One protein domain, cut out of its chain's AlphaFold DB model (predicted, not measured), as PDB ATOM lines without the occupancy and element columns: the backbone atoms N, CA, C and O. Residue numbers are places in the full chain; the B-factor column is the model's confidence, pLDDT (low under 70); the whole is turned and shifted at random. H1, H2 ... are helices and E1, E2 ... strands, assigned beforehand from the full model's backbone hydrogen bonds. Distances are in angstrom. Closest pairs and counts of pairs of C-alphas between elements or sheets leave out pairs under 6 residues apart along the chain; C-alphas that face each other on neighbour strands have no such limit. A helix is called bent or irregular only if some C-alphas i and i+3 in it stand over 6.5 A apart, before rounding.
ATOM      1  N   SER A  72      79.458 109.412  97.809       88.06
ATOM      2  CA  SER A  72      80.591 109.736  98.679       88.06
ATOM      3  C   SER A  72      80.057 110.341  99.969       88.06
ATOM      4  O   SER A  72      79.280 111.285  99.926       88.06
ATOM      5  N   THR A  73      80.446 109.811 101.123       88.81
ATOM      6  CA  THR A  73      79.985 110.277 102.432       88.81
ATOM      7  C   THR A  73      81.130 110.890 103.227       88.81
ATOM      8  O   THR A  73      82.129 110.241 103.534       88.81
ATOM      9  N   ILE A  74      80.945 112.142 103.628       89.44
ATOM     10  CA  ILE A  74      81.811 112.869 104.547       89.44
ATOM     11  C   ILE A  74      81.153 112.835 105.921       89.44
ATOM     12  O   ILE A  74      80.018 113.275 106.100       89.44
ATOM     13  N   SER A  75      81.866 112.299 106.905       88.44
ATOM     14  CA  SER A  75      81.375 112.164 108.275       88.44
ATOM     15  C   SER A  75      82.160 113.077 109.203       88.44
ATOM     16  O   SER A  75      83.374 112.946 109.325       88.44
ATOM     17  N   LEU A  76      81.462 113.982 109.876       87.06
ATOM     18  CA  LEU A  76      82.019 114.925 110.838       87.06
ATOM     19  C   LEU A  76      81.681 114.456 112.251       87.06
ATOM     20  O   LEU A  76      80.517 114.424 112.644       87.06
ATOM     21  N   VAL A  77      82.701 114.095 113.021       83.25
ATOM     22  CA  VAL A  77      82.551 113.639 114.409       83.25
ATOM     23  C   VAL A  77      83.035 114.727 115.365       83.25
ATOM     24  O   VAL A  77      83.830 115.601 115.003       83.25
ATOM     25  N   LYS A  78      82.587 114.654 116.625       74.44
ATOM     26  CA  LYS A  78      83.068 115.509 117.719       74.44
ATOM     27  C   LYS A  78      84.593 115.675 117.693       74.44
ATOM     28  O   LYS A  78      85.331 114.705 117.471       74.44
ATOM     29  N   HIS A  79      85.025 116.899 118.005       74.44
ATOM     30  CA  HIS A  79      86.410 117.390 117.943       74.44
ATOM     31  C   HIS A  79      86.943 117.681 116.531       74.44
ATOM     32  O   HIS A  79      88.153 117.682 116.331       74.44
ATOM     33  N   GLY A  80      86.063 117.936 115.555       74.19
ATOM     34  CA  GLY A  80      86.472 118.359 114.208       74.19
ATOM     35  C   GLY A  80      87.145 117.256 113.389       74.19
ATOM     36  O   GLY A  80      87.866 117.542 112.439       74.19
ATOM     37  N   ARG A  81      86.931 115.991 113.763       85.12
ATOM     38  CA  ARG A  81      87.500 114.847 113.051       85.12
ATOM     39  C   ARG A  81      86.635 114.526 111.848       85.12
ATOM     40  O   ARG A  81      85.430 114.313 111.995       85.12
ATOM     41  N   VAL A  82      87.270 114.467 110.685       87.75
ATOM     42  CA  VAL A  82      86.604 114.172 109.419       87.75
ATOM     43  C   VAL A  82      86.922 112.749 108.989       87.75
ATOM     44  O   VAL A  82      88.064 112.303 109.082       87.75
ATOM     45  N   PHE A  83      85.910 112.049 108.502       90.12
ATOM     46  CA  PHE A  83      86.034 110.737 107.888       90.12
ATOM     47  C   PHE A  83      85.455 110.793 106.487       90.12
ATOM     48  O   PHE A  83      84.456 111.474 106.256       90.12
ATOM     49  N   PHE A  84      86.059 110.052 105.573       90.19
ATOM     50  CA  PHE A  84      85.619 109.969 104.189       90.19
ATOM     51  C   PHE A  84      85.359 108.512 103.824       90.19
ATOM     52  O   PHE A  84      86.176 107.641 104.121       90.19
ATOM     53  N   SER A  85      84.234 108.242 103.179       89.94
ATOM     54  CA  SER A  85      83.927 106.940 102.596       89.94
ATOM     55  C   SER A  85      83.271 107.121 101.236       89.94
ATOM     56  O   SER A  85      82.606 108.120 100.976       89.94
ATOM     57  N   ILE A  86      83.446 106.142 100.368       90.06
ATOM     58  CA  ILE A  86      82.795 106.035  99.064       90.06
ATOM     59  C   ILE A  86      82.442 104.561  98.873       90.06
ATOM     60  O   ILE A  86      82.960 103.728  99.610       90.06
ATOM     61  N   ASP A  87      81.576 104.239  97.916       87.19
ATOM     62  CA  ASP A  87      81.299 102.853  97.520       87.19
ATOM     63  C   ASP A  87      82.607 102.034  97.404       87.19
ATOM     64  O   ASP A  87      83.575 102.461  96.754       87.19
ATOM     65  N   ASP A  88      82.625 100.868  98.056       84.12
ATOM     66  CA  ASP A  88      83.773  99.969  98.236       84.12
ATOM     67  C   ASP A  88      84.520  99.700  96.917       84.12
ATOM     68  O   ASP A  88      85.750  99.576  96.882       84.12
ATOM     69  N   LYS A  89      83.783  99.680  95.796       86.19
ATOM     70  CA  LYS A  89      84.322  99.489  94.436       86.19
ATOM     71  C   LYS A  89      85.322 100.565  94.008       86.19
ATOM     72  O   LYS A  89      86.196 100.300  93.179       86.19
ATOM     73  N   TYR A  90      85.179 101.784  94.521       89.56
ATOM     74  CA  TYR A  90      86.003 102.941  94.165       89.56
ATOM     75  C   TYR A  90      86.987 103.309  95.271       89.56
ATOM     76  O   TYR A  90      88.050 103.858  94.978       89.56
ATOM     77  N   GLN A  91      86.681 102.962  96.522       88.69
ATOM     78  CA  GLN A  91      87.440 103.389  97.694       88.69
ATOM     79  C   GLN A  91      88.935 103.060  97.602       88.69
ATOM     80  O   GLN A  91      89.773 103.930  97.830       88.69
ATOM     81  N   THR A  92      89.283 101.834  97.205       89.94
ATOM     82  CA  THR A  92      90.693 101.416  97.098       89.94
ATOM     83  C   THR A  92      91.458 102.265  96.079       89.94
ATOM     84  O   THR A  92      92.565 102.715  96.363       89.94
ATOM     85  N   ALA A  93      90.850 102.539  94.922       90.69
ATOM     86  CA  ALA A  93      91.475 103.319  93.857       90.69
ATOM     87  C   ALA A  93      91.641 104.797  94.244       90.69
ATOM     88  O   ALA A  93      92.674 105.400  93.953       90.69
ATOM     89  N   VAL A  94      90.650 105.370  94.938       91.00
ATOM     90  CA  VAL A  94      90.723 106.740  95.475       91.00
ATOM     91  C   VAL A  94      91.890 106.862  96.443       91.00
ATOM     92  O   VAL A  94      92.730 107.746  96.301       91.00
ATOM     93  N   ILE A  95      91.985 105.931  97.391       90.00
ATOM     94  CA  ILE A  95      93.039 105.949  98.404       90.00
ATOM     95  C   ILE A  95      94.412 105.753  97.782       90.00
ATOM     96  O   ILE A  95      95.350 106.445  98.158       90.00
ATOM     97  N   GLU A  96      94.544 104.833  96.831       90.75
ATOM     98  CA  GLU A  96      95.807 104.604  96.139       90.75
ATOM     99  C   GLU A  96      96.268 105.858  95.383       90.75
ATOM    100  O   GLU A  96      97.446 106.215  95.444       90.75
ATOM    101  N   LYS A  97      95.346 106.557  94.710       91.25
ATOM    102  CA  LYS A  97      95.644 107.802  93.993       91.25
ATOM    103  C   LYS A  97      96.154 108.887  94.942       91.25
ATOM    104  O   LYS A  97      97.209 109.461  94.680       91.25
ATOM    105  N   VAL A  98      95.461 109.113  96.059       90.88
ATOM    106  CA  VAL A  98      95.863 110.128  97.048       90.88
ATOM    107  C   VAL A  98      97.146 109.720  97.778       90.88
ATOM    108  O   VAL A  98      98.054 110.530  97.945       90.88
ATOM    109  N   ALA A  99      97.304 108.446  98.142       89.56
ATOM    110  CA  ALA A  99      98.534 107.945  98.755       89.56
ATOM    111  C   ALA A  99      99.757 108.193  97.853       89.56
ATOM    112  O   ALA A  99     100.772 108.708  98.328       89.56
ATOM    113  N   LYS A 100      99.639 107.927  96.544       90.31
ATOM    114  CA  LYS A 100     100.702 108.209  95.564       90.31
ATOM    115  C   LYS A 100     101.036 109.699  95.472       90.31
ATOM    116  O   LYS A 100     102.218 110.029  95.393       90.31
ATOM    117  N   GLN A 101     100.042 110.590  95.535       89.75
ATOM    118  CA  GLN A 101     100.267 112.046  95.561       89.75
ATOM    119  C   GLN A 101     101.096 112.486  96.779       89.75
ATOM    120  O   GLN A 101     101.913 113.396  96.669       89.75
ATOM    121  N   HIS A 102     100.968 111.787  97.912       88.00
ATOM    122  CA  HIS A 102     101.779 112.012  99.118       88.00
ATOM    123  C   HIS A 102     103.094 111.216  99.155       88.00
ATOM    124  O   HIS A 102     103.747 111.166 100.198       88.00
ATOM    125  N   GLY A 103     103.496 110.579  98.049       87.25
ATOM    126  CA  GLY A 103     104.720 109.771  97.974       87.25
ATOM    127  C   GLY A 103     104.648 108.452  98.752       87.25
ATOM    128  O   GLY A 103     105.675 107.837  99.033       87.25
ATOM    129  N   VAL A 104     103.443 108.008  99.116       88.56
ATOM    130  CA  VAL A 104     103.205 106.771  99.858       88.56
ATOM    131  C   VAL A 104     102.881 105.646  98.881       88.56
ATOM    132  O   VAL A 104     101.890 105.699  98.157       88.56
ATOM    133  N   GLN A 105     103.699 104.596  98.892       87.88
ATOM    134  CA  GLN A 105     103.448 103.378  98.124       87.88
ATOM    135  C   GLN A 105     102.946 102.275  99.056       87.88
ATOM    136  O   GLN A 105     103.536 102.026 100.107       87.88
ATOM    137  N   LEU A 106     101.846 101.632  98.668       87.06
ATOM    138  CA  LEU A 106     101.255 100.518  99.404       87.06
ATOM    139  C   LEU A 106     101.694  99.193  98.778       87.06
ATOM    140  O   LEU A 106     101.693  99.048  97.557       87.06
ATOM    141  N   SER A 107     102.055  98.214  99.608       89.50
ATOM    142  CA  SER A 107     102.314  96.847  99.142       89.50
ATOM    143  C   SER A 107     101.012  96.134  98.759       89.50
ATOM    144  O   SER A 107      99.932  96.493  99.228       89.50
ATOM    145  N   ALA A 108     101.103  95.043  97.991       88.06
ATOM    146  CA  ALA A 108      99.938  94.215  97.655       88.06
ATOM    147  C   ALA A 108      99.182  93.712  98.902       88.06
ATOM    148  O   ALA A 108      97.952  93.680  98.926       88.06
ATOM    149  N   THR A 109      99.910  93.381  99.975       86.56
ATOM    150  CA  THR A 109      99.314  92.980 101.259       86.56
ATOM    151  C   THR A 109      98.563  94.129 101.929       86.56
ATOM    152  O   THR A 109      97.463  93.933 102.436       86.56
ATOM    153  N   GLN A 110      99.107  95.347 101.885       87.00
ATOM    154  CA  GLN A 110      98.442  96.540 102.405       87.00
ATOM    155  C   GLN A 110      97.210  96.913 101.572       87.00
ATOM    156  O   GLN A 110      96.210  97.337 102.142       87.00
ATOM    157  N   MET A 111      97.241  96.712 100.252       86.88
ATOM    158  CA  MET A 111      96.076  96.930  99.388       86.88
ATOM    159  C   MET A 111      94.928  95.964  99.701       86.88
ATOM    160  O   MET A 111      93.776  96.387  99.741       86.88
ATOM    161  N   ALA A 112      95.223  94.692  99.988       86.50
ATOM    162  CA  ALA A 112      94.202  93.733 100.415       86.50
ATOM    163  C   ALA A 112      93.562  94.135 101.757       86.50
ATOM    164  O   ALA A 112      92.354  94.011 101.945       86.50
ATOM    165  N   GLU A 113      94.359  94.669 102.684       85.00
ATOM    166  CA  GLU A 113      93.859  95.189 103.961       85.00
ATOM    167  C   GLU A 113      93.058  96.486 103.806       85.00
ATOM    168  O   GLU A 113      92.142  96.750 104.582       85.00
ATOM    169  N   LEU A 114      93.390  97.288 102.796       85.94
ATOM    170  CA  LEU A 114      92.700  98.528 102.470       85.94
ATOM    171  C   LEU A 114      91.290  98.283 101.930       85.94
ATOM    172  O   LEU A 114      90.374  99.005 102.310       85.94
ATOM    173  N   GLN A 115      91.103  97.243 101.112       84.44
ATOM    174  CA  GLN A 115      89.785  96.819 100.618       84.44
ATOM    175  C   GLN A 115      88.813  96.457 101.746       84.44
ATOM    176  O   GLN A 115      87.604  96.497 101.558       84.44
ATOM    177  N   GLN A 116      89.334  96.086 102.918       82.19
ATOM    178  CA  GLN A 116      88.517  95.738 104.078       82.19
ATOM    179  C   GLN A 116      88.137  96.950 104.936       82.19
ATOM    180  O   GLN A 116      87.374  96.786 105.888       82.19
ATOM    181  N   LEU A 117      88.684  98.140 104.665       79.94
ATOM    182  CA  LEU A 117      88.384  99.343 105.435       79.94
ATOM    183  C   LEU A 117      87.117 100.013 104.897       79.94
ATOM    184  O   LEU A 117      87.138 100.451 103.756       79.94
ATOM    185  N   PRO A 118      86.062 100.214 105.703       77.81
ATOM    186  CA  PRO A 118      84.832 100.862 105.224       77.81
ATOM    187  C   PRO A 118      84.927 102.390 105.111       77.81
ATOM    188  O   PRO A 118      84.054 103.039 104.543       77.81
ATOM    189  N   TYR A 119      85.935 103.003 105.732       84.31
ATOM    190  CA  TYR A 119      86.156 104.442 105.660       84.31
ATOM    191  C   TYR A 119      87.614 104.795 105.923       84.31
ATOM    192  O   TYR A 119      88.380 104.049 106.539       84.31
ATOM    193  N   LEU A 120      87.970 105.997 105.492       84.81
ATOM    194  CA  LEU A 120      89.208 106.679 105.808       84.81
ATOM    195  C   LEU A 120      89.000 107.629 106.978       84.81
ATOM    196  O   LEU A 120      88.058 108.417 107.003       84.81
ATOM    197  N   GLY A 121      89.915 107.571 107.935       84.19
ATOM    198  CA  GLY A 121      89.896 108.409 109.131       84.19
ATOM    199  C   GLY A 121      91.293 108.723 109.640       84.19
ATOM    200  O   GLY A 121      91.501 108.850 110.841       84.19
ATOM    201  N   LEU A 122      92.288 108.770 108.759       86.75
ATOM    202  CA  LEU A 122      93.670 109.028 109.143       86.75
ATOM    203  C   LEU A 122      94.428 109.712 108.010       86.75
ATOM    204  O   LEU A 122      94.022 109.653 106.854       86.75
ATOM    205  N   ASP A 123      95.552 110.321 108.367       86.94
ATOM    206  CA  ASP A 123      96.505 110.896 107.419       86.94
ATOM    207  C   ASP A 123      97.133 109.809 106.532       86.94
ATOM    208  O   ASP A 123      97.699 108.838 107.050       86.94
ATOM    209  N   PHE A 124      97.101 109.998 105.211       87.06
ATOM    210  CA  PHE A 124      97.665 109.069 104.224       87.06
ATOM    211  C   PHE A 124      99.125 108.690 104.497       87.06
ATOM    212  O   PHE A 124      99.518 107.547 104.265       87.06
ATOM    213  N   ARG A 125      99.921 109.585 105.092       86.12
ATOM    214  CA  ARG A 125     101.319 109.307 105.478       86.12
ATOM    215  C   ARG A 125     101.436 108.224 106.551       86.12
ATOM    216  O   ARG A 125     102.440 107.520 106.629       86.12
ATOM    217  N   LYS A 126     100.412 108.078 107.392       87.00
ATOM    218  CA  LYS A 126     100.344 107.070 108.461       87.00
ATOM    219  C   LYS A 126      99.692 105.772 107.992       87.00
ATOM    220  O   LYS A 126      99.805 104.764 108.691       87.00
ATOM    221  N   LEU A 127      99.058 105.769 106.820       86.75
ATOM    222  CA  LEU A 127      98.314 104.632 106.289       86.75
ATOM    223  C   LEU A 127      99.146 103.337 106.202       86.75
ATOM    224  O   LEU A 127      98.665 102.330 106.717       86.75
ATOM    225  N   PRO A 128     100.400 103.317 105.699       86.88
ATOM    226  CA  PRO A 128     101.181 102.075 105.611       86.88
ATOM    227  C   PRO A 128     101.456 101.451 106.980       86.88
ATOM    228  O   PRO A 128     101.368 100.236 107.152       86.88
ATOM    229  N   LYS A 129     101.757 102.301 107.970       87.56
ATOM    230  CA  LYS A 129     102.001 101.882 109.354       87.56
ATOM    231  C   LYS A 129     100.731 101.349 110.004       87.56
ATOM    232  O   LYS A 129     100.812 100.463 110.841       87.56
ATOM    233  N   VAL A 130      99.569 101.894 109.659       86.19
ATOM    234  CA  VAL A 130      98.294 101.402 110.185       86.19
ATOM    235  C   VAL A 130      97.921 100.085 109.512       86.19
ATOM    236  O   VAL A 130      97.593  99.135 110.210       86.19
ATOM    237  N   LEU A 131      98.064  99.970 108.192       86.31
ATOM    238  CA  LEU A 131      97.750  98.748 107.444       86.31
ATOM    239  C   LEU A 131      98.626  97.543 107.827       86.31
ATOM    240  O   LEU A 131      98.184  96.412 107.662       86.31
ATOM    241  N   SER A 132      99.821  97.757 108.387       86.69
ATOM    242  CA  SER A 132     100.668  96.675 108.911       86.69
ATOM    243  C   SER A 132     100.297  96.197 110.322       86.69
ATOM    244  O   SER A 132     100.855  95.210 110.801       86.69
ATOM    245  N   LEU A 133      99.367  96.868 111.012       85.62
ATOM    246  CA  LEU A 133      98.928  96.485 112.353       85.62
ATOM    247  C   LEU A 133      97.764  95.487 112.323       85.62
ATOM    248  O   LEU A 133      96.973  95.400 111.379       85.62
ATOM    249  N   THR A 134      97.592  94.781 113.441       81.81
ATOM    250  CA  THR A 134      96.426  93.922 113.664       81.81
ATOM    251  C   THR A 134      95.123  94.730 113.615       81.81
ATOM    252  O   THR A 134      95.082  95.902 113.997       81.81
ATOM    253  N   ARG A 135      94.033  94.094 113.159       76.69
ATOM    254  CA  ARG A 135      92.719  94.730 112.931       76.69
ATOM    255  C   ARG A 135      92.219  95.555 114.128       76.69
ATOM    256  O   ARG A 135      91.755  96.674 113.950       76.69
ATOM    257  N   PHE A 136      92.398  95.047 115.347       74.62
ATOM    258  CA  PHE A 136      92.012  95.749 116.577       74.62
ATOM    259  C   PHE A 136      92.769  97.067 116.778       74.62
ATOM    260  O   PHE A 136      92.155  98.101 117.020       74.62
ATOM    261  N   LYS A 137      94.099  97.059 116.614       79.50
ATOM    262  CA  LYS A 137      94.926  98.266 116.775       79.50
ATOM    263  C   LYS A 137      94.675  99.288 115.666       79.50
ATOM    264  O   LYS A 137      94.807 100.486 115.898       79.50
ATOM    265  N   ARG A 138      94.294  98.827 114.470       78.94
ATOM    266  CA  ARG A 138      93.910  99.706 113.357       78.94
ATOM    267  C   ARG A 138      92.710 100.571 113.698       78.94
ATOM    268  O   ARG A 138      92.749 101.767 113.427       78.94
ATOM    269  N   TYR A 139      91.681  99.989 114.307       74.25
ATOM    270  CA  TYR A 139      90.438 100.696 114.596       74.25
ATOM    271  C   TYR A 139      90.646 101.931 115.481       74.25
ATOM    272  O   TYR A 139      90.088 102.990 115.207       74.25
ATOM    273  N   ASP A 140      91.500 101.838 116.499       77.00
ATOM    274  CA  ASP A 140      91.766 102.984 117.372       77.00
ATOM    275  C   ASP A 140      92.548 104.097 116.671       77.00
ATOM    276  O   ASP A 140      92.294 105.276 116.913       77.00
ATOM    277  N   LEU A 141      93.442 103.742 115.748       79.69
ATOM    278  CA  LEU A 141      94.206 104.717 114.968       79.69
ATOM    279  C   LEU A 141      93.379 105.350 113.844       79.69
ATOM    280  O   LEU A 141      93.583 106.519 113.521       79.69
ATOM    281  N   LEU A 142      92.413 104.614 113.292       78.31
ATOM    282  CA  LEU A 142      91.470 105.115 112.294       78.31
ATOM    283  C   LEU A 142      90.516 106.167 112.858       78.31
ATOM    284  O   LEU A 142      89.928 106.893 112.077       78.31
ATOM    285  N   LYS A 143      90.373 106.300 114.183       76.25
ATOM    286  CA  LYS A 143      89.552 107.344 114.826       76.25
ATOM    287  C   LYS A 143      90.232 108.716 114.882       76.25
ATOM    288  O   LYS A 143      89.647 109.634 115.463       76.25
ATOM    289  N   ALA A 144      91.453 108.867 114.369       79.81
ATOM    290  CA  ALA A 144      92.200 110.123 114.444       79.81
ATOM    291  C   ALA A 144      91.574 111.247 113.592       79.81
ATOM    292  O   ALA A 144      91.665 112.413 113.965       79.81
ATOM    293  N   GLY A 145      90.880 110.890 112.513       82.69
ATOM    294  CA  GLY A 145      90.367 111.801 111.492       82.69
ATOM    295  C   GLY A 145      91.386 112.086 110.382       82.69
ATOM    296  O   GLY A 145      92.601 112.015 110.582       82.69
ATOM    297  N   ILE A 146      90.872 112.417 109.197       83.69
ATOM    298  CA  ILE A 146      91.652 112.949 108.075       83.69
ATOM    299  C   ILE A 146      91.956 114.426 108.362       83.69
ATOM    300  O   ILE A 146      91.054 115.164 108.776       83.69
ATOM    301  N   PRO A 147      93.199 114.888 108.150       80.69
ATOM    302  CA  PRO A 147      93.512 116.306 108.236       80.69
ATOM    303  C   PRO A 147      92.798 117.082 107.118       80.69
ATOM    304  O   PRO A 147      93.002 116.833 105.932       80.69
ATOM    305  N   ALA A 148      91.969 118.044 107.519       74.31
ATOM    306  CA  ALA A 148      91.227 118.939 106.630       74.31
ATOM    307  C   ALA A 148      91.525 120.416 106.957       74.31
ATOM    308  O   ALA A 148      90.657 121.282 106.936       74.31
ATOM    309  N   SER A 149      92.764 120.697 107.360       71.88
ATOM    310  CA  SER A 149      93.201 122.053 107.704       71.88
ATOM    311  C   SER A 149      93.562 122.849 106.449       71.88
ATOM    312  O   SER A 149      94.005 122.261 105.466       71.88
ATOM    313  N   LEU A 150      93.489 124.183 106.501       63.91
ATOM    314  CA  LEU A 150      93.894 125.051 105.382       63.91
ATOM    315  C   LEU A 150      95.340 124.820 104.894       63.91
ATOM    316  O   LEU A 150      95.627 125.070 103.731       63.91
ATOM    317  N   ALA A 151      96.248 124.349 105.757       67.50
ATOM    318  CA  ALA A 151      97.647 124.087 105.403       67.50
ATOM    319  C   ALA A 151      97.899 122.671 104.844       67.50
ATOM    320  O   ALA A 151      98.945 122.421 104.254       67.50
ATOM    321  N   ASN A 152      96.975 121.731 105.068       75.06
ATOM    322  CA  ASN A 152      97.063 120.349 104.598       75.06
ATOM    323  C   ASN A 152      95.642 119.790 104.487       75.06
ATOM    324  O   ASN A 152      95.051 119.388 105.502       75.06
ATOM    325  N   ASN A 153      95.095 119.835 103.272       82.81
ATOM    326  CA  ASN A 153      93.716 119.474 102.988       82.81
ATOM    327  C   ASN A 153      93.646 118.155 102.221       82.81
ATOM    328  O   ASN A 153      93.373 118.104 101.027       82.81
ATOM    329  N   GLN A 154      93.859 117.061 102.941       86.19
ATOM    330  CA  GLN A 154      93.752 115.731 102.347       86.19
ATOM    331  C   GLN A 154      92.295 115.367 102.030       86.19
ATOM    332  O   GLN A 154      92.046 114.462 101.240       86.19
ATOM    333  N   LEU A 155      91.319 116.064 102.623       87.25
ATOM    334  CA  LEU A 155      89.905 115.834 102.343       87.25
ATOM    335  C   LEU A 155      89.527 116.287 100.928       87.25
ATOM    336  O   LEU A 155      88.863 115.525 100.228       87.25
ATOM    337  N   SER A 156      89.948 117.481 100.496       87.25
ATOM    338  CA  SER A 156      89.674 117.945  99.125       87.25
ATOM    339  C   SER A 156      90.323 117.031  98.094       87.25
ATOM    340  O   SER A 156      89.676 116.642  97.132       87.25
ATOM    341  N   GLU A 157      91.555 116.589  98.353       89.50
ATOM    342  CA  GLU A 157      92.251 115.631  97.492       89.50
ATOM    343  C   GLU A 157      91.496 114.295  97.386       89.50
ATOM    344  O   GLU A 157      91.388 113.736  96.295       89.50
ATOM    345  N   CYS A 158      90.906 113.799  98.484       89.38
ATOM    346  CA  CYS A 158      90.027 112.621  98.442       89.38
ATOM    347  C   CYS A 158      88.808 112.844  97.549       89.38
ATOM    348  O   CYS A 158      88.446 111.950  96.786       89.38
ATOM    349  N   ILE A 159      88.166 114.007  97.667       89.75
ATOM    350  CA  ILE A 159      86.954 114.342  96.915       89.75
ATOM    351  C   ILE A 159      87.284 114.461  95.425       89.75
ATOM    352  O   ILE A 159      86.628 113.827  94.606       89.75
ATOM    353  N   GLU A 160      88.348 115.174  95.063       90.94
ATOM    354  CA  GLU A 160      88.807 115.301  93.674       90.94
ATOM    355  C   GLU A 160      89.219 113.945  93.078       90.94
ATOM    356  O   GLU A 160      88.884 113.605  91.934       90.94
ATOM    357  N   ALA A 161      89.924 113.118  93.857       91.69
ATOM    358  CA  ALA A 161      90.276 111.764  93.450       91.69
ATOM    359  C   ALA A 161      89.027 110.894  93.244       91.69
ATOM    360  O   ALA A 161      88.946 110.182  92.242       91.69
ATOM    361  N   ALA A 162      88.037 110.987  94.132       91.38
ATOM    362  CA  ALA A 162      86.750 110.314  93.994       91.38
ATOM    363  C   ALA A 162      85.990 110.763  92.745       91.38
ATOM    364  O   ALA A 162      85.597 109.916  91.945       91.38
ATOM    365  N   GLU A 163      85.838 112.071  92.531       91.06
ATOM    366  CA  GLU A 163      85.165 112.611  91.351       91.06
ATOM    367  C   GLU A 163      85.827 112.130  90.064       91.06
ATOM    368  O   GLU A 163      85.149 111.609  89.184       91.06
ATOM    369  N   SER A 164      87.153 112.247  89.967       92.19
ATOM    370  CA  SER A 164      87.878 111.849  88.757       92.19
ATOM    371  C   SER A 164      87.747 110.356  88.440       92.19
ATOM    372  O   SER A 164      87.545 110.002  87.282       92.19
ATOM    373  N   ILE A 165      87.819 109.478  89.445       92.31
ATOM    374  CA  ILE A 165      87.734 108.022  89.246       92.31
ATOM    375  C   ILE A 165      86.302 107.584  88.918       92.31
ATOM    376  O   ILE A 165      86.100 106.685  88.101       92.31
ATOM    377  N   VAL A 166      85.301 108.190  89.556       90.75
ATOM    378  CA  VAL A 166      83.894 107.874  89.281       90.75
ATOM    379  C   VAL A 166      83.479 108.417  87.916       90.75
ATOM    380  O   VAL A 166      82.822 107.707  87.158       90.75
ATOM    381  N   MET A 167      83.923 109.622  87.555       90.06
ATOM    382  CA  MET A 167      83.653 110.215  86.246       90.06
ATOM    383  C   MET A 167      84.249 109.373  85.112       90.06
ATOM    384  O   MET A 167      83.565 109.140  84.120       90.06
ATOM    385  N   ASP A 168      85.462 108.846  85.288       90.69
ATOM    386  CA  ASP A 168      86.107 107.944  84.324       90.69
ATOM    387  C   ASP A 168      85.311 106.640  84.111       90.69
ATOM    388  O   ASP A 168      85.168 106.157  82.992       90.69
ATOM    389  N   LYS A 169      84.718 106.087  85.177       88.25
ATOM    390  CA  LYS A 169      84.023 104.786  85.132       88.25
ATOM    391  C   LYS A 169      82.530 104.860  84.818       88.25
ATOM    392  O   LYS A 169      81.977 103.912  84.269       88.25
ATOM    393  N   THR A 170      81.849 105.922  85.236       85.06
ATOM    394  CA  THR A 170      80.378 106.035  85.193       85.06
ATOM    395  C   THR A 170      79.912 107.216  84.336       85.06
ATOM    396  O   THR A 170      78.717 107.344  84.086       85.06
ATOM    397  N   SER A 171      80.828 108.065  83.840       84.31
ATOM    398  CA  SER A 171      80.504 109.294  83.086       84.31
ATOM    399  C   SER A 171      79.580 110.264  83.841       84.31
ATOM    400  O   SER A 171      78.944 111.131  83.246       84.31
ATOM    401  N   SER A 172      79.505 110.129  85.166       85.81
ATOM    402  CA  SER A 172      78.731 110.977  86.066       85.81
ATOM    403  C   SER A 172      79.547 111.290  87.317       85.81
ATOM    404  O   SER A 172      80.492 110.575  87.655       85.81
ATOM    405  N   LYS A 173      79.212 112.392  87.995       86.06
ATOM    406  CA  LYS A 173      79.843 112.756  89.267       86.06
ATOM    407  C   LYS A 173      79.192 111.992  90.428       86.06
ATOM    408  O   LYS A 173      77.982 111.767  90.377       86.06
ATOM    409  N   PRO A 174      79.957 111.615  91.468       88.12
ATOM    410  CA  PRO A 174      79.385 111.031  92.671       88.12
ATOM    411  C   PRO A 174      78.574 112.077  93.445       88.12
ATOM    412  O   PRO A 174      78.975 113.237  93.545       88.12
ATOM    413  N   ASP A 175      77.456 111.661  94.036       88.75
ATOM    414  CA  ASP A 175      76.695 112.505  94.956       88.75
ATOM    415  C   ASP A 175      77.428 112.580  96.308       88.75
ATOM    416  O   ASP A 175      77.855 111.557  96.857       88.75
ATOM    417  N   ILE A 176      77.573 113.790  96.853       87.25
ATOM    418  CA  ILE A 176      78.286 114.036  98.112       87.25
ATOM    419  C   ILE A 176      77.283 114.179  99.257       87.25
ATOM    420  O   ILE A 176      76.468 115.100  99.294       87.25
ATOM    421  N   TYR A 177      77.380 113.275 100.223       87.31
ATOM    422  CA  TYR A 177      76.594 113.255 101.445       87.31
ATOM    423  C   TYR A 177      77.438 113.751 102.607       87.31
ATOM    424  O   TYR A 177      78.552 113.286 102.827       87.31
ATOM    425  N   ILE A 178      76.886 114.665 103.396       85.81
ATOM    426  CA  ILE A 178      77.533 115.162 104.607       85.81
ATOM    427  C   ILE A 178      76.692 114.714 105.793       85.81
ATOM    428  O   ILE A 178      75.509 115.039 105.887       85.81
ATOM    429  N   ARG A 179      77.312 113.987 106.721       85.38
ATOM    430  CA  ARG A 179      76.721 113.654 108.018       85.38
ATOM    431  C   ARG A 179      77.540 114.288 109.132       85.38
ATOM    432  O   ARG A 179      78.762 114.179 109.139       85.38
ATOM    433  N   ALA A 180      76.870 114.948 110.071       85.25
ATOM    434  CA  ALA A 180      77.504 115.629 111.195       85.25
ATOM    435  C   ALA A 180      76.953 115.134 112.534       85.25
ATOM    436  O   ALA A 180      75.773 114.798 112.646       85.25
ATOM    437  N   ASP A 181      77.825 115.075 113.542       86.94
ATOM    438  CA  ASP A 181      77.447 114.713 114.904       86.94
ATOM    439  C   ASP A 181      76.511 115.768 115.512       86.94
ATOM    440  O   ASP A 181      76.747 116.971 115.405       86.94
ATOM    441  N   ALA A 182      75.476 115.312 116.208       83.50
ATOM    442  CA  ALA A 182      74.462 116.134 116.857       83.50
ATOM    443  C   ALA A 182      75.048 117.113 117.883       83.50
ATOM    444  O   ALA A 182      74.471 118.166 118.132       83.50
ATOM    445  N   GLY A 183      76.177 116.762 118.505       82.25
ATOM    446  CA  GLY A 183      76.852 117.615 119.479       82.25
ATOM    447  C   GLY A 183      77.830 118.619 118.869       82.25
ATOM    448  O   GLY A 183      78.550 119.269 119.624       82.25
ATOM    449  N   MET A 184      77.924 118.716 117.541       82.56
ATOM    450  CA  MET A 184      78.877 119.596 116.869       82.56
ATOM    451  C   MET A 184      78.296 121.009 116.670       82.56
ATOM    452  O   MET A 184      77.204 121.147 116.118       82.56
ATOM    453  N   PRO A 185      79.009 122.083 117.067       82.94
ATOM    454  CA  PRO A 185      78.552 123.448 116.826       82.94
ATOM    455  C   PRO A 185      78.476 123.759 115.329       82.94
ATOM    456  O   PRO A 185      79.405 123.443 114.586       82.94
ATOM    457  N   TYR A 186      77.439 124.482 114.897       81.06
ATOM    458  CA  TYR A 186      77.269 124.876 113.491       81.06
ATOM    459  C   TYR A 186      78.488 125.615 112.917       81.06
ATOM    460  O   TYR A 186      78.871 125.375 111.775       81.06
ATOM    461  N   ALA A 187      79.166 126.450 113.713       81.31
ATOM    462  CA  ALA A 187      80.391 127.134 113.293       81.31
ATOM    463  C   ALA A 187      81.498 126.159 112.840       81.31
ATOM    464  O   ALA A 187      82.214 126.442 111.883       81.31
ATOM    465  N   GLN A 188      81.593 124.985 113.475       77.94
ATOM    466  CA  GLN A 188      82.536 123.929 113.098       77.94
ATOM    467  C   GLN A 188      82.055 123.087 111.913       77.94
ATOM    468  O   GLN A 188      82.818 122.274 111.416       77.94
ATOM    469  N   VAL A 189      80.816 123.236 111.452       78.25
ATOM    470  CA  VAL A 189      80.338 122.595 110.214       78.25
ATOM    471  C   VAL A 189      80.413 123.584 109.050       78.25
ATOM    472  O   VAL A 189      80.674 123.195 107.919       78.25
ATOM    473  N   LYS A 190      80.253 124.884 109.332       81.69
ATOM    474  CA  LYS A 190      80.168 125.945 108.327       81.69
ATOM    475  C   LYS A 190      81.396 126.036 107.419       81.69
ATOM    476  O   LYS A 190      81.229 126.280 106.231       81.69
ATOM    477  N   TRP A 191      82.602 125.837 107.957       75.81
ATOM    478  CA  TRP A 191      83.838 125.919 107.166       75.81
ATOM    479  C   TRP A 191      83.875 124.886 106.031       75.81
ATOM    480  O   TRP A 191      84.425 125.184 104.979       75.81
ATOM    481  N   LEU A 192      83.220 123.727 106.194       73.69
ATOM    482  CA  LEU A 192      83.179 122.670 105.182       73.69
ATOM    483  C   LEU A 192      82.473 123.115 103.886       73.69
ATOM    484  O   LEU A 192      82.814 122.644 102.807       73.69
ATOM    485  N   TRP A 193      81.537 124.061 103.974       70.31
ATOM    486  CA  TRP A 193      80.872 124.625 102.797       70.31
ATOM    487  C   TRP A 193      81.782 125.514 101.952       70.31
ATOM    488  O   TRP A 193      81.459 125.758 100.803       70.31
ATOM    489  N   GLY A 194      82.904 125.995 102.493       66.94
ATOM    490  CA  GLY A 194      83.861 126.803 101.734       66.94
ATOM    491  C   GLY A 194      84.761 125.998 100.789       66.94
ATOM    492  O   GLY A 194      85.578 126.606 100.106       66.94
ATOM    493  N   PHE A 195      84.656 124.663 100.779       59.94
ATOM    494  CA  PHE A 195      85.448 123.778  99.909       59.94
ATOM    495  C   PHE A 195      84.696 123.290  98.669       59.94
ATOM    496  O   PHE A 195      85.321 122.656  97.820       59.94
TER     497      PHE A 195
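This is residues 72 to 195 of the 196 residues of an uncharacterized protein of Hymenobacter jejuensis (UniProt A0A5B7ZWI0). A small three-stranded sheet has H5 packed by its edge strand E2 and H6 by E1 and E3, while H1 crosses H5 as an X. The short helices H2, H3 and H4 make a cluster beyond E2, at the other end of the domain from H6. The printed part has 124 residues, with six named helices and three named strands in the order E1, E2, H1, H2, H3, H4, H5, E3, H6. The sheet runs E2, E1, E3 and is mixed, and the class is mixed, helices and strands. The whole is compact, with a radius of gyration of the C-alphas of 14.2 A, and spans 41 by 38 by 25 A.

Begin at C-alpha 72, at (80.591, 109.736, 98.679), where E1 starts; it takes residues 72 to 77 and is 16.3 A long. E2 follows at residues 81 to 86, 17.2 A. Next comes H1, residues 88 to 101, 20.6 A, and then three short helices: H2 at residues 108 to 114, 9.7 A, H3 at residues 124 to 131, 10.8 A, and H4 at residues 135 to 142, 10.5 A. H1 and H3 are irregular: C-alphas 89 and 92 are 7.2 A apart, and so are C-alphas 125 and 128. Find C-alpha 154 at (93.752, 115.731, 102.347); from there H5, the longest helix, runs through residues 154 to 170 for 23.8 A. E3 is residues 175 to 180, 16.6 A, and H6 is residues 186 to 195, 15.9 A, ending at C-alpha 195, (85.448, 123.778, 99.909).

Start with the sheet, whose inner strand is E1. E1 and E2 form a hairpin, antiparallel at 161 degrees, and you find N 75 and O 83 at 2.8 A. E1 and E3 are parallel at 11 degrees, with N 74 and O 177 at 2.8 A. H5 is on the sheet but only grazes it, with residues 155 to 163; the closest C-alphas of H5 and E2 are those of Leu 155 and Phe 84, 7.5 A. H6 also only grazes the sheet, with residues 186 to 192, and its closest C-alpha to E3 is that of Val 189, 7.6 A from that of Ala 180. H1 touches H5 at a steep tilt of 53 degrees, opposite ways, closest at the C-alphas of Val 94 and Ala 161, 5.4 A. H1 only just touches H3, with residues 98 to 99 alone and 3 pairs of C-alphas within 8 A; those of Ala 99 and Phe 124 are the closest, at 5.7 A. H2 touches H3, about perpendicular at 80 degrees, closest at the C-alphas of Gln 110 and Leu 131, 5.5 A. H3 and H4 are a helical hairpin at a shallow tilt of 17 degrees; they only just touch, with 3 pairs within 8 A, the C-alphas of Val 130 and Arg 138 closest at 5.7 A. H4 and H6 are apart. Every O i to N i+4 pair is within hydrogen-bond range in H2 and H5, against 8 of 10 in H1, 2 of 4 in H3 and in H4, and 1 of 6 in H6, where 5 of 7 O i to N i+3 pairs are.

Look at Ala 108 and Ala 187 for the two C-alphas farthest apart, 41.4 A. The printed part has no cut, and the link from H4 to H5, 11 residues, is long; in it residues 148 to 149 pair with residues 152 to 153, antiparallel. The mean pLDDT of the printed part is 84.4, and residues 150 to 151 and 194 to 195 are under 70.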